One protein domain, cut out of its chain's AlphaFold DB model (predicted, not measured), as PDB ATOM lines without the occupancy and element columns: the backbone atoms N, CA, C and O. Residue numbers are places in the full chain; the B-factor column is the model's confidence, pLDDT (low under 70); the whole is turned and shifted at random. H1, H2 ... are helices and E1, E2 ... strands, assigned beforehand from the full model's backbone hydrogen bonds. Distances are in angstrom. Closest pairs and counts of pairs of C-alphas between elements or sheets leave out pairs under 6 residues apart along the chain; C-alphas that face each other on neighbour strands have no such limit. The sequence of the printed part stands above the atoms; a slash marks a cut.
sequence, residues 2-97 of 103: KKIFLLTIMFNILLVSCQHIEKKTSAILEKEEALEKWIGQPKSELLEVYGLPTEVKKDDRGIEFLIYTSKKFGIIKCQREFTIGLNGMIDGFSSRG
ATOM      1  N   LYS A   2     177.984 163.994 144.050       58.47
ATOM      2  CA  LYS A   2     178.319 165.279 144.716       58.47
ATOM      3  C   LYS A   2     179.044 166.318 143.826       58.47
ATOM      4  O   LYS A   2     178.814 167.509 143.977       58.47
ATOM      5  N   LYS A   3     179.865 165.871 142.859       58.31
ATOM      6  CA  LYS A   3     180.592 166.745 141.906       58.31
ATOM      7  C   LYS A   3     179.690 167.391 140.839       58.31
ATOM      8  O   LYS A   3     179.935 168.525 140.458       58.31
ATOM      9  N   ILE A   4     178.636 166.694 140.398       64.12
ATOM     10  CA  ILE A   4     177.667 167.213 139.409       64.12
ATOM     11  C   ILE A   4     176.767 168.275 140.058       64.12
ATOM     12  O   ILE A   4     176.492 169.301 139.451       64.12
ATOM     13  N   PHE A   5     176.397 168.072 141.326       64.06
ATOM     14  CA  PHE A   5     175.610 169.027 142.110       64.06
ATOM     15  C   PHE A   5     176.353 170.350 142.390       64.06
ATOM     16  O   PHE A   5     175.751 171.416 142.411       64.06
ATOM     17  N   LEU A   6     177.678 170.303 142.565       61.59
ATOM     18  CA  LEU A   6     178.499 171.512 142.718       61.59
ATOM     19  C   LEU A   6     178.596 172.320 141.413       61.59
ATOM     20  O   LEU A   6     178.601 173.549 141.450       61.59
ATOM     21  N   LEU A   7     178.628 171.639 140.264       64.12
ATOM     22  CA  LEU A   7     178.702 172.283 138.953       64.12
ATOM     23  C   LEU A   7     177.396 173.014 138.597       64.12
ATOM     24  O   LEU A   7     177.434 174.126 138.074       64.12
ATOM     25  N   THR A   8     176.242 172.436 138.940       63.88
ATOM     26  CA  THR A   8     174.940 173.081 138.718       63.88
ATOM     27  C   THR A   8     174.744 174.313 139.602       63.88
ATOM     28  O   THR A   8     174.199 175.309 139.132       63.88
ATOM     29  N   ILE A   9     175.234 174.312 140.845       64.44
ATOM     30  CA  ILE A   9     175.170 175.495 141.724       64.44
ATOM     31  C   ILE A   9     176.013 176.652 141.169       64.44
ATOM     32  O   ILE A   9     175.547 177.789 141.145       64.44
ATOM     33  N   MET A  10     177.221 176.373 140.667       62.56
ATOM     34  CA  MET A  10     178.092 177.405 140.086       62.56
ATOM     35  C   MET A  10     177.488 178.048 138.830       62.56
ATOM     36  O   MET A  10     177.603 179.258 138.648       62.56
ATOM     37  N   PHE A  11     176.784 177.271 138.002       64.12
ATOM     38  CA  PHE A  11     176.125 177.786 136.797       64.12
ATOM     39  C   PHE A  11     174.954 178.735 137.113       64.12
ATOM     40  O   PHE A  11     174.763 179.739 136.432       64.12
ATOM     41  N   ASN A  12     174.208 178.483 138.195       61.62
ATOM     42  CA  ASN A  12     173.092 179.346 138.597       61.62
ATOM     43  C   ASN A  12     173.550 180.730 139.099       61.62
ATOM     44  O   ASN A  12     172.865 181.723 138.863       61.62
ATOM     45  N   ILE A  13     174.725 180.833 139.732       64.88
ATOM     46  CA  ILE A  13     175.267 182.116 140.228       64.88
ATOM     47  C   ILE A  13     175.658 183.049 139.062       64.88
ATOM     48  O   ILE A  13     175.508 184.272 139.156       64.88
ATOM     49  N   LEU A  14     176.097 182.484 137.934       61.38
ATOM     50  CA  LEU A  14     176.436 183.239 136.722       61.38
ATOM     51  C   LEU A  14     175.191 183.814 136.021       61.38
ATOM     52  O   LEU A  14     175.234 184.917 135.484       61.38
ATOM     53  N   LEU A  15     174.053 183.116 136.082       60.47
ATOM     54  CA  LEU A  15     172.799 183.600 135.492       60.47
ATOM     55  C   LEU A  15     172.181 184.755 136.298       60.47
ATOM     56  O   LEU A  15     171.710 185.731 135.717       60.47
ATOM     57  N   VAL A  16     172.237 184.696 137.636       61.25
ATOM     58  CA  VAL A  16     171.717 185.767 138.512       61.25
ATOM     59  C   VAL A  16     172.551 187.050 138.401       61.25
ATOM     60  O   VAL A  16     172.009 188.155 138.455       61.25
ATOM     61  N   SER A  17     173.868 186.924 138.219       58.66
ATOM     62  CA  SER A  17     174.760 188.079 138.058       58.66
ATOM     63  C   SER A  17     174.564 188.795 136.717       58.66
ATOM     64  O   SER A  17     174.565 190.025 136.701       58.66
ATOM     65  N   CYS A  18     174.286 188.069 135.628       59.56
ATOM     66  CA  CYS A  18     173.955 188.679 134.333       59.56
ATOM     67  C   CYS A  18     172.639 189.480 134.392       59.56
ATOM     68  O   CYS A  18     172.598 190.647 134.005       59.56
ATOM     69  N   GLN A  19     171.592 188.906 134.998       59.66
ATOM     70  CA  GLN A  19     170.293 189.579 135.168       59.66
ATOM     71  C   GLN A  19     170.371 190.853 136.029       59.66
ATOM     72  O   GLN A  19     169.561 191.769 135.877       59.66
ATOM     73  N   HIS A  20     171.324 190.929 136.964       58.41
ATOM     74  CA  HIS A  20     171.502 192.107 137.814       58.41
ATOM     75  C   HIS A  20     172.210 193.268 137.096       58.41
ATOM     76  O   HIS A  20     171.921 194.429 137.390       58.41
ATOM     77  N   ILE A  21     173.118 192.974 136.159       59.31
ATOM     78  CA  ILE A  21     173.818 193.993 135.363       59.31
ATOM     79  C   ILE A  21     172.845 194.647 134.377       59.31
ATOM     80  O   ILE A  21     172.769 195.873 134.329       59.31
ATOM     81  N   GLU A  22     172.037 193.851 133.674       59.28
ATOM     82  CA  GLU A  22     171.053 194.365 132.712       59.28
ATOM     83  C   GLU A  22     170.050 195.328 133.359       59.28
ATOM     84  O   GLU A  22     169.822 196.414 132.833       59.28
ATOM     85  N   LYS A  23     169.535 194.999 134.554       58.78
ATOM     86  CA  LYS A  23     168.601 195.869 135.296       58.78
ATOM     87  C   LYS A  23     169.198 197.218 135.705       58.78
ATOM     88  O   LYS A  23     168.465 198.198 135.820       58.78
ATOM     89  N   LYS A  24     170.506 197.279 135.976       55.38
ATOM     90  CA  LYS A  24     171.187 198.544 136.302       55.38
ATOM     91  C   LYS A  24     171.387 199.398 135.057       55.38
ATOM     92  O   LYS A  24     171.196 200.605 135.134       55.38
ATOM     93  N   THR A  25     171.724 198.778 133.930       59.31
ATOM     94  CA  THR A  25     171.925 199.481 132.657       59.31
ATOM     95  C   THR A  25     170.609 200.002 132.080       59.31
ATOM     96  O   THR A  25     170.544 201.164 131.691       59.31
ATOM     97  N   SER A  26     169.534 199.205 132.093       54.56
ATOM     98  CA  SER A  26     168.219 199.631 131.584       54.56
ATOM     99  C   SER A  26     167.662 200.832 132.354       54.56
ATOM    100  O   SER A  26     167.168 201.781 131.756       54.56
ATOM    101  N   ALA A  27     167.844 200.847 133.677       59.12
ATOM    102  CA  ALA A  27     167.430 201.958 134.527       59.12
ATOM    103  C   ALA A  27     168.279 203.230 134.351       59.12
ATOM    104  O   ALA A  27     167.901 204.268 134.886       59.12
ATOM    105  N   ILE A  28     169.444 203.169 133.701       58.66
ATOM    106  CA  ILE A  28     170.237 204.356 133.342       58.66
ATOM    107  C   ILE A  28     169.748 204.906 131.997       58.66
ATOM    108  O   ILE A  28     169.552 206.113 131.886       58.66
ATOM    109  N   LEU A  29     169.472 204.025 131.029       57.31
ATOM    110  CA  LEU A  29     169.031 204.396 129.682       57.31
ATOM    111  C   LEU A  29     167.681 205.133 129.679       57.31
ATOM    112  O   LEU A  29     167.602 206.246 129.171       57.31
ATOM    113  N   GLU A  30     166.660 204.599 130.360       58.09
ATOM    114  CA  GLU A  30     165.344 205.265 130.488       58.09
ATOM    115  C   GLU A  30     165.440 206.665 131.132       58.09
ATOM    116  O   GLU A  30     164.556 207.511 130.988       58.09
ATOM    117  N   LYS A  31     166.514 206.933 131.888       62.16
ATOM    118  CA  LYS A  31     166.714 208.214 132.573       62.16
ATOM    119  C   LYS A  31     167.406 209.243 131.692       62.16
ATOM    120  O   LYS A  31     167.112 210.422 131.857       62.16
ATOM    121  N   GLU A  32     168.303 208.835 130.795       60.53
ATOM    122  CA  GLU A  32     168.858 209.749 129.790       60.53
ATOM    123  C   GLU A  32     167.757 210.227 128.839       60.53
ATOM    124  O   GLU A  32     167.615 211.436 128.654       60.53
ATOM    125  N   GLU A  33     166.872 209.325 128.399       62.53
ATOM    126  CA  GLU A  33     165.675 209.664 127.609       62.53
ATOM    127  C   GLU A  33     164.782 210.700 128.326       62.53
ATOM    128  O   GLU A  33     164.285 211.660 127.731       62.53
ATOM    129  N   ALA A  34     164.623 210.574 129.649       70.19
ATOM    130  CA  ALA A  34     163.852 211.524 130.447       70.19
ATOM    131  C   ALA A  34     164.503 212.913 130.578       70.19
ATOM    132  O   ALA A  34     163.821 213.851 130.999       70.19
ATOM    133  N   LEU A  35     165.795 213.060 130.276       77.81
ATOM    134  CA  LEU A  35     166.484 214.351 130.237       77.81
ATOM    135  C   LEU A  35     166.563 214.937 128.832       77.81
ATOM    136  O   LEU A  35     166.488 216.157 128.695       77.81
ATOM    137  N   GLU A  36     166.627 214.095 127.803       80.88
ATOM    138  CA  GLU A  36     166.516 214.525 126.407       80.88
ATOM    139  C   GLU A  36     165.213 215.281 126.141       80.88
ATOM    140  O   GLU A  36     165.217 216.244 125.378       80.88
ATOM    141  N   LYS A  37     164.127 214.944 126.851       86.50
ATOM    142  CA  LYS A  37     162.846 215.667 126.755       86.50
ATOM    143  C   LYS A  37     162.945 217.174 127.034       86.50
ATOM    144  O   LYS A  37     162.035 217.911 126.668       86.50
ATOM    145  N   TRP A  38     163.987 217.617 127.746       90.31
ATOM    146  CA  TRP A  38     164.193 219.029 128.059       90.31
ATOM    147  C   TRP A  38     164.782 219.807 126.891       90.31
ATOM    148  O   TRP A  38     164.620 221.021 126.855       90.31
ATOM    149  N   ILE A  39     165.447 219.150 125.941       92.19
ATOM    150  CA  ILE A  39     166.027 219.831 124.784       92.19
ATOM    151  C   ILE A  39     164.898 220.499 123.987       92.19
ATOM    152  O   ILE A  39     163.888 219.874 123.667       92.19
ATOM    153  N   GLY A  40     165.053 221.792 123.702       93.12
ATOM    154  CA  GLY A  40     164.046 222.619 123.035       93.12
ATOM    155  C   GLY A  40     162.931 223.155 123.942       93.12
ATOM    156  O   GLY A  40     162.132 223.967 123.481       93.12
ATOM    157  N   GLN A  41     162.878 222.765 125.220       95.00
ATOM    158  CA  GLN A  41     161.945 223.349 126.189       95.00
ATOM    159  C   GLN A  41     162.448 224.713 126.682       95.00
ATOM    160  O   GLN A  41     163.663 224.960 126.714       95.00
ATOM    161  N   PRO A  42     161.545 225.621 127.089       96.06
ATOM    162  CA  PRO A  42     161.937 226.906 127.641       96.06
ATOM    163  C   PRO A  42     162.579 226.744 129.022       96.06
ATOM    164  O   PRO A  42     162.172 225.925 129.850       96.06
ATOM    165  N   LYS A  43     163.547 227.617 129.321       94.75
ATOM    166  CA  LYS A  43     164.193 227.701 130.639       94.75
ATOM    167  C   LYS A  43     163.193 227.799 131.801       94.75
ATOM    168  O   LYS A  43     163.470 227.281 132.880       94.75
ATOM    169  N   SER A  44     162.066 228.484 131.611       95.25
ATOM    170  CA  SER A  44     161.055 228.689 132.655       95.25
ATOM    171  C   SER A  44     160.457 227.380 133.163       95.25
ATOM    172  O   SER A  44     160.365 227.200 134.371       95.25
ATOM    173  N   GLU A  45     160.127 226.446 132.270       94.06
ATOM    174  CA  GLU A  45     159.559 225.148 132.657       94.06
ATOM    175  C   GLU A  45     160.559 224.319 133.461       94.06
ATOM    176  O   GLU A  45     160.210 223.684 134.458       94.06
ATOM    177  N   LEU A  46     161.836 224.372 133.077       92.62
ATOM    178  CA  LEU A  46     162.890 223.724 133.842       92.62
ATOM    179  C   LEU A  46     162.993 224.313 135.253       92.62
ATOM    180  O   LEU A  46     163.117 223.553 136.208       92.62
ATOM    181  N   LEU A  47     162.917 225.639 135.396       93.56
ATOM    182  CA  LEU A  47     162.939 226.306 136.702       93.56
ATOM    183  C   LEU A  47     161.688 226.015 137.541       93.56
ATOM    184  O   LEU A  47     161.792 225.932 138.760       93.56
ATOM    185  N   GLU A  48     160.520 225.838 136.924       92.94
ATOM    186  CA  GLU A  48     159.306 225.425 137.640       92.94
ATOM    187  C   GLU A  48     159.440 224.010 138.212       92.94
ATOM    188  O   GLU A  48     159.042 223.765 139.351       92.94
ATOM    189  N   VAL A  49     160.042 223.085 137.457       89.69
ATOM    190  CA  VAL A  49     160.187 221.683 137.880       89.69
ATOM    191  C   VAL A  49     161.380 221.470 138.815       89.69
ATOM    192  O   VAL A  49     161.257 220.755 139.808       89.69
ATOM    193  N   TYR A  50     162.536 222.062 138.510       87.94
ATOM    194  CA  TYR A  50     163.784 221.864 139.263       87.94
ATOM    195  C   TYR A  50     164.057 222.948 140.310       87.94
ATOM    196  O   TYR A  50     164.972 222.796 141.122       87.94
ATOM    197  N   GLY A  51     163.282 224.032 140.320       91.38
ATOM    198  CA  GLY A  51     163.518 225.178 141.186       91.38
ATOM    199  C   GLY A  51     164.732 226.003 140.755       91.38
ATOM    200  O   GLY A  51     165.163 225.990 139.603       91.38
ATOM    201  N   LEU A  52     165.292 226.754 141.705       94.19
ATOM    202  CA  LEU A  52     166.449 227.605 141.442       94.19
ATOM    203  C   LEU A  52     167.738 226.778 141.318       94.19
ATOM    204  O   LEU A  52     167.987 225.895 142.147       94.19
ATOM    205  N   PRO A  53     168.600 227.088 140.333       95.44
ATOM    206  CA  PRO A  53     169.895 226.444 140.206       95.44
ATOM    207  C   PRO A  53     170.806 226.821 141.375       95.44
ATOM    208  O   PRO A  53     170.691 227.887 141.978       95.44
ATOM    209  N   THR A  54     171.759 225.942 141.670       95.94
ATOM    210  CA  THR A  54     172.798 226.207 142.672       95.94
ATOM    211  C   THR A  54     173.747 227.304 142.205       95.94
ATOM    212  O   THR A  54     174.199 228.118 143.004       95.94
ATOM    213  N   GLU A  55     174.065 227.308 140.915       96.56
ATOM    214  CA  GLU A  55     174.949 228.282 140.294       96.56
ATOM    215  C   GLU A  55     174.475 228.569 138.866       96.56
ATOM    216  O   GLU A  55     173.943 227.694 138.181       96.56
ATOM    217  N   VAL A  56     174.684 229.805 138.419       96.56
ATOM    218  CA  VAL A  56     174.441 230.232 137.043       96.56
ATOM    219  C   VAL A  56     175.742 230.784 136.487       96.56
ATOM    220  O   VAL A  56     176.320 231.700 137.074       96.56
ATOM    221  N   LYS A  57     176.193 230.251 135.351       96.50
ATOM    222  CA  LYS A  57     177.346 230.782 134.612       96.50
ATOM    223  C   LYS A  57     176.901 231.319 133.268       96.50
ATOM    224  O   LYS A  57     175.910 230.855 132.717       96.50
ATOM    225  N   LYS A  58     177.645 232.281 132.736       95.88
ATOM    226  CA  LYS A  58     177.493 232.744 131.358       95.88
ATOM    227  C   LYS A  58     178.853 232.765 130.692       95.88
ATOM    228  O   LYS A  58     179.827 233.142 131.340       95.88
ATOM    229  N   ASP A  59     178.911 232.325 129.443       93.94
ATOM    230  CA  ASP A  59     180.109 232.503 128.625       93.94
ATOM    231  C   ASP A  59     180.119 233.881 127.944       93.94
ATOM    232  O   ASP A  59     179.141 234.635 127.985       93.94
ATOM    233  N   ASP A  60     181.230 234.196 127.280       94.19
ATOM    234  CA  ASP A  60     181.428 235.469 126.575       94.19
ATOM    235  C   ASP A  60     180.469 235.660 125.384       94.19
ATOM    236  O   ASP A  60     180.326 236.765 124.863       94.19
ATOM    237  N   ARG A  61     179.797 234.587 124.943       92.62
ATOM    238  CA  ARG A  61     178.799 234.610 123.867       92.62
ATOM    239  C   ARG A  61     177.387 234.854 124.403       92.62
ATOM    240  O   ARG A  61     176.470 235.030 123.606       92.62
ATOM    241  N   GLY A  62     177.208 234.870 125.725       89.81
ATOM    242  CA  GLY A  62     175.920 235.042 126.393       89.81
ATOM    243  C   GLY A  62     175.144 233.743 126.621       89.81
ATOM    244  O   GLY A  62     174.011 233.815 127.097       89.81
ATOM    245  N   ILE A  63     175.731 232.579 126.320       95.12
ATOM    246  CA  ILE A  63     175.132 231.271 126.614       95.12
ATOM    247  C   ILE A  63     175.138 231.068 128.124       95.12
ATOM    248  O   ILE A  63     176.163 231.264 128.780       95.12
ATOM    249  N   GLU A  64     173.991 230.691 128.681       96.50
ATOM    250  CA  GLU A  64     173.813 230.526 130.120       96.50
ATOM    251  C   GLU A  64     173.851 229.046 130.507       96.50
ATOM    252  O   GLU A  64     173.245 228.203 129.859       96.50
ATOM    253  N   PHE A  65     174.541 228.723 131.596       97.12
ATOM    254  CA  PHE A  65     174.644 227.377 132.142       97.12
ATOM    255  C   PHE A  65     173.995 227.349 133.520       97.12
ATOM    256  O   PHE A  65     174.463 228.016 134.449       97.12
ATOM    257  N   LEU A  66     172.916 226.578 133.656       96.81
ATOM    258  CA  LEU A  66     172.219 226.372 134.924       96.81
ATOM    259  C   LEU A  66     172.766 225.122 135.597       96.81
ATOM    260  O   LEU A  66     172.561 224.007 135.115       96.81
ATOM    261  N   ILE A  67     173.459 225.311 136.713       95.75
ATOM    262  CA  ILE A  67     174.162 224.245 137.416       95.75
ATOM    263  C   ILE A  67     173.391 223.887 138.684       95.75
ATOM    264  O   ILE A  67     173.260 224.683 139.612       95.75
ATOM    265  N   TYR A  68     172.940 222.642 138.751       93.06
ATOM    266  CA  TYR A  68     172.289 222.042 139.904       93.06
ATOM    267  C   TYR A  68     173.253 221.072 140.571       93.06
ATOM    268  O   TYR A  68     173.689 220.091 139.965       93.06
ATOM    269  N   THR A  69     173.585 221.335 141.832       91.56
ATOM    270  CA  THR A  69     174.459 220.464 142.617       91.56
ATOM    271  C   THR A  69     173.699 219.879 143.795       91.56
ATOM    272  O   THR A  69     173.161 220.605 144.626       91.56
ATOM    273  N   SER A  70     173.715 218.555 143.918       87.94
ATOM    274  CA  SER A  70     173.187 217.840 145.078       87.94
ATOM    275  C   SER A  70     174.231 216.896 145.669       87.94
ATOM    276  O   SER A  70     175.157 216.439 144.995       87.94
ATOM    277  N   LYS A  71     174.110 216.616 146.968       85.69
ATOM    278  CA  LYS A  71     174.936 215.623 147.664       85.69
ATOM    279  C   LYS A  71     174.072 214.425 148.022       85.69
ATOM    280  O   LYS A  71     173.150 214.548 148.824       85.69
ATOM    281  N   LYS A  72     174.402 213.256 147.480       72.81
ATOM    282  CA  LYS A  72     173.786 211.986 147.867       72.81
ATOM    283  C   LYS A  72     174.652 211.301 148.924       72.81
ATOM    284  O   LYS A  72     175.872 211.221 148.781       72.81
ATOM    285  N   PHE A  73     174.014 210.838 149.999       75.75
ATOM    286  CA  PHE A  73     174.670 210.189 151.148       75.75
ATOM    287  C   PHE A  73     175.799 211.019 151.790       75.75
ATOM    288  O   PHE A  73     176.724 210.466 152.370       75.75
ATOM    289  N   GLY A  74     175.773 212.349 151.637       72.81
ATOM    290  CA  GLY A  74     176.806 213.257 152.155       72.81
ATOM    291  C   GLY A  74     178.162 213.211 151.433       72.81
ATOM    292  O   GLY A  74     178.959 214.127 151.617       72.81
ATOM    293  N   ILE A  75     178.407 212.207 150.583       76.69
ATOM    294  CA  ILE A  75     179.726 211.924 149.992       76.69
ATOM    295  C   ILE A  75     179.726 212.140 148.473       76.69
ATOM    296  O   ILE A  75     180.650 212.744 147.933       76.69
ATOM    297  N   ILE A  76     178.686 211.682 147.772       80.75
ATOM    298  CA  ILE A  76     178.661 211.692 146.305       80.75
ATOM    299  C   ILE A  76     178.015 212.988 145.824       80.75
ATOM    300  O   ILE A  76     176.831 213.227 146.061       80.75
ATOM    301  N   LYS A  77     178.796 213.829 145.146       87.69
ATOM    302  CA  LYS A  77     178.287 215.035 144.490       87.69
ATOM    303  C   LYS A  77     177.712 214.669 143.122       87.69
ATOM    304  O   LYS A  77     178.433 214.147 142.277       87.69
ATOM    305  N   CYS A  78     176.440 214.982 142.919       88.38
ATOM    306  CA  CYS A  78     175.801 215.006 141.613       88.38
ATOM    307  C   CYS A  78     175.783 216.454 141.136       88.38
ATOM    308  O   CYS A  78     175.247 217.323 141.821       88.38
ATOM    309  N   GLN A  79     176.394 216.709 139.986       90.88
ATOM    310  CA  GLN A  79     176.338 217.994 139.306       90.88
ATOM    311  C   GLN A  79     175.635 217.789 137.972       90.88
ATOM    312  O   GLN A  79     176.081 216.985 137.151       90.88
ATOM    313  N   ARG A  80     174.549 218.519 137.764       91.62
ATOM    314  CA  ARG A  80     173.810 218.560 136.510       91.62
ATOM    315  C   ARG A  80     173.860 219.974 135.960       91.62
ATOM    316  O   ARG A  80     173.666 220.925 136.707       91.62
ATOM    317  N   GLU A  81     174.145 220.094 134.680       94.69
ATOM    318  CA  GLU A  81     174.271 221.367 133.984       94.69
ATOM    319  C   GLU A  81     173.330 221.367 132.786       94.69
ATOM    320  O   GLU A  81     173.306 220.394 132.035       94.69
ATOM    321  N   PHE A  82     172.556 222.437 132.630       95.62
ATOM    322  CA  PHE A  82     171.733 222.682 131.452       95.62
ATOM    323  C   PHE A  82     172.269 223.898 130.711       95.62
ATOM    324  O   PHE A  82     172.457 224.955 131.317       95.62
ATOM    325  N   THR A  83     172.486 223.741 129.412       96.69
ATOM    326  CA  THR A  83     172.919 224.813 128.519       96.69
ATOM    327  C   THR A  83     171.687 225.506 127.965       96.69
ATOM    328  O   THR A  83     170.844 224.860 127.345       96.69
ATOM    329  N   ILE A  84     171.579 226.810 128.184       97.06
ATOM    330  CA  ILE A  84     170.487 227.649 127.706       97.06
ATOM    331  C   ILE A  84     171.002 228.500 126.550       97.06
ATOM    332  O   ILE A  84     171.900 229.332 126.725       97.06
ATOM    333  N   GLY A  85     170.416 228.285 125.377       94.38
ATOM    334  CA  GLY A  85     170.694 229.050 124.174       94.38
ATOM    335  C   GLY A  85     170.225 230.499 124.282       94.38
ATOM    336  O   GLY A  85     169.458 230.887 125.166       94.38
ATOM    337  N   LEU A  86     170.651 231.327 123.329       93.81
ATOM    338  CA  LEU A  86     170.280 232.751 123.281       93.81
ATOM    339  C   LEU A  86     168.775 232.982 123.063       93.81
ATOM    340  O   LEU A  86     168.257 234.050 123.374       93.81
ATOM    341  N   ASN A  87     168.070 231.976 122.549       94.19
ATOM    342  CA  ASN A  87     166.613 231.942 122.413       94.19
ATOM    343  C   ASN A  87     165.883 231.634 123.739       94.19
ATOM    344  O   ASN A  87     164.656 231.586 123.753       94.19
ATOM    345  N   GLY A  88     166.613 231.405 124.838       93.62
ATOM    346  CA  GLY A  88     166.049 231.039 126.139       93.62
ATOM    347  C   GLY A  88     165.585 229.582 126.239       93.62
ATOM    348  O   GLY A  88     164.916 229.225 127.214       93.62
ATOM    349  N   MET A  89     165.923 228.750 125.252       95.50
ATOM    350  CA  MET A  89     165.609 227.322 125.225       95.50
ATOM    351  C   MET A  89     166.803 226.494 125.689       95.50
ATOM    352  O   MET A  89     167.943 226.954 125.685       95.50
ATOM    353  N   ILE A  90     166.536 225.265 126.108       96.00
ATOM    354  CA  ILE A  90     167.575 224.324 126.522       96.00
ATOM    355  C   ILE A  90     168.189 223.685 125.274       96.00
ATOM    356  O   ILE A  90     167.523 222.932 124.566       96.00
ATOM    357  N   ASP A  91     169.470 223.952 125.039       95.00
ATOM    358  CA  ASP A  91     170.228 223.401 123.908       95.00
ATOM    359  C   ASP A  91     170.870 222.046 124.251       95.00
ATOM    360  O   ASP A  91     171.195 221.258 123.366       95.00
ATOM    361  N   GLY A  92     171.064 221.753 125.540       92.94
ATOM    362  CA  GLY A  92     171.644 220.488 125.980       92.94
ATOM    363  C   GLY A  92     171.757 220.357 127.492       92.94
ATOM    364  O   GLY A  92     171.493 221.296 128.245       92.94
ATOM    365  N   PHE A  93     172.175 219.174 127.941       92.19
ATOM    366  CA  PHE A  93     172.436 218.897 129.348       92.19
ATOM    367  C   PHE A  93     173.679 218.020 129.520       92.19
ATOM    368  O   PHE A  93     174.033 217.225 128.652       92.19
ATOM    369  N   SER A  94     174.335 218.135 130.670       89.81
ATOM    370  CA  SER A  94     175.387 217.215 131.097       89.81
ATOM    371  C   SER A  94     175.191 216.840 132.562       89.81
ATOM    372  O   SER A  94     174.598 217.577 133.352       89.81
ATOM    373  N   SER A  95     175.609 215.635 132.947       88.75
ATOM    374  CA  SER A  95     175.457 215.134 134.316       88.75
ATOM    375  C   SER A  95     176.718 214.401 134.752       88.75
ATOM    376  O   SER A  95     177.229 213.548 134.035       88.75
ATOM    377  N   ARG A  96     177.229 214.724 135.943       87.06
ATOM    378  CA  ARG A  96     178.433 214.116 136.524       87.06
ATOM    379  C   ARG A  96     178.158 213.651 137.947       87.06
ATOM    380  O   ARG A  96     177.637 214.410 138.759       87.06
ATOM    381  N   GLY A  97     178.512 212.403 138.256       81.44
ATOM    382  CA  GLY A  97     178.358 211.832 139.604       81.44
ATOM    383  C   GLY A  97     176.902 211.613 140.049       81.44
ATOM    384  O   GLY A  97     176.635 211.381 141.227       81.44
TER     385      GLY A  97
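What this domain is: This is residues 2 to 97 of the 103 residues of an uncharacterized protein of marine metagenome (UniProt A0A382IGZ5). A small twisted sheet of four strands has the short helix H2 over one face, and the long, unbent helix H1 sticks out from this body as an arm, residues 2 to 31 standing free. The arm makes the length of the whole. The 96 printed residues hold two named helices, then four named strands, in the sheet order E1, E2, E3, E4, antiparallel throughout. The class is mixed, helices and strands; the whole is extended, with a radius of gyration of the C-alphas of 21.0 A and spans of 72 by 29 by 25 A.

How they stand to each other: E1, residues 55 to 58, E2, 64 to 72, E3, 76 to 84, and E4, 90 to 96, form a meander, each strand the antiparallel neighbour of the one before, and each successive pair is a hairpin. The sheet is twisted, its C-alphas lying up to 4.3 A off the best plane. N 57 and O 65 of E1 and E2 are 3.0 A apart, N 68 and O 80 of E2 and E3 2.8 A, and N 81 and O 94 of E3 and E4 2.9 A, within hydrogen-bond range. H2, residues 43 to 50, is on the sheet at a height over the sheet of 9.3 A; it lies over E3 and runs along the strands, at 12 degrees to E3 on the local plane, which is fitted to 6 C-alphas, only just enough. The closest C-alphas of H2 and E4 are those of Lys 43 and Ile 90, 6.3 A apart. H1, residues 2 to 36, only grazes the sheet with residues 32 to 36; its closest C-alpha pair with E4 is Leu 35 and Phe 93, 7.5 A. H1 and H2 are apart. Every O i to N i+4 pair is within hydrogen-bond range in H2, and 29 of 31 in H1.

Where its parts are: E2 and E3 measure 25.7 A and 25.8 A, E4 17.9 A, E1 10.3 A, H2 10.4 A and H1 53.8 A. H1 begins at C-alpha 2 (178.319, 165.279, 144.716), and E4 ends at C-alpha 96 (178.433, 214.116, 136.524).

The domain as a whole: The C-alphas of Lys 2 and Asp 60, the two farthest apart, are 72.6 A apart. The printed part has no cut and no long link. Residues 2 to 33 have pLDDT under 70.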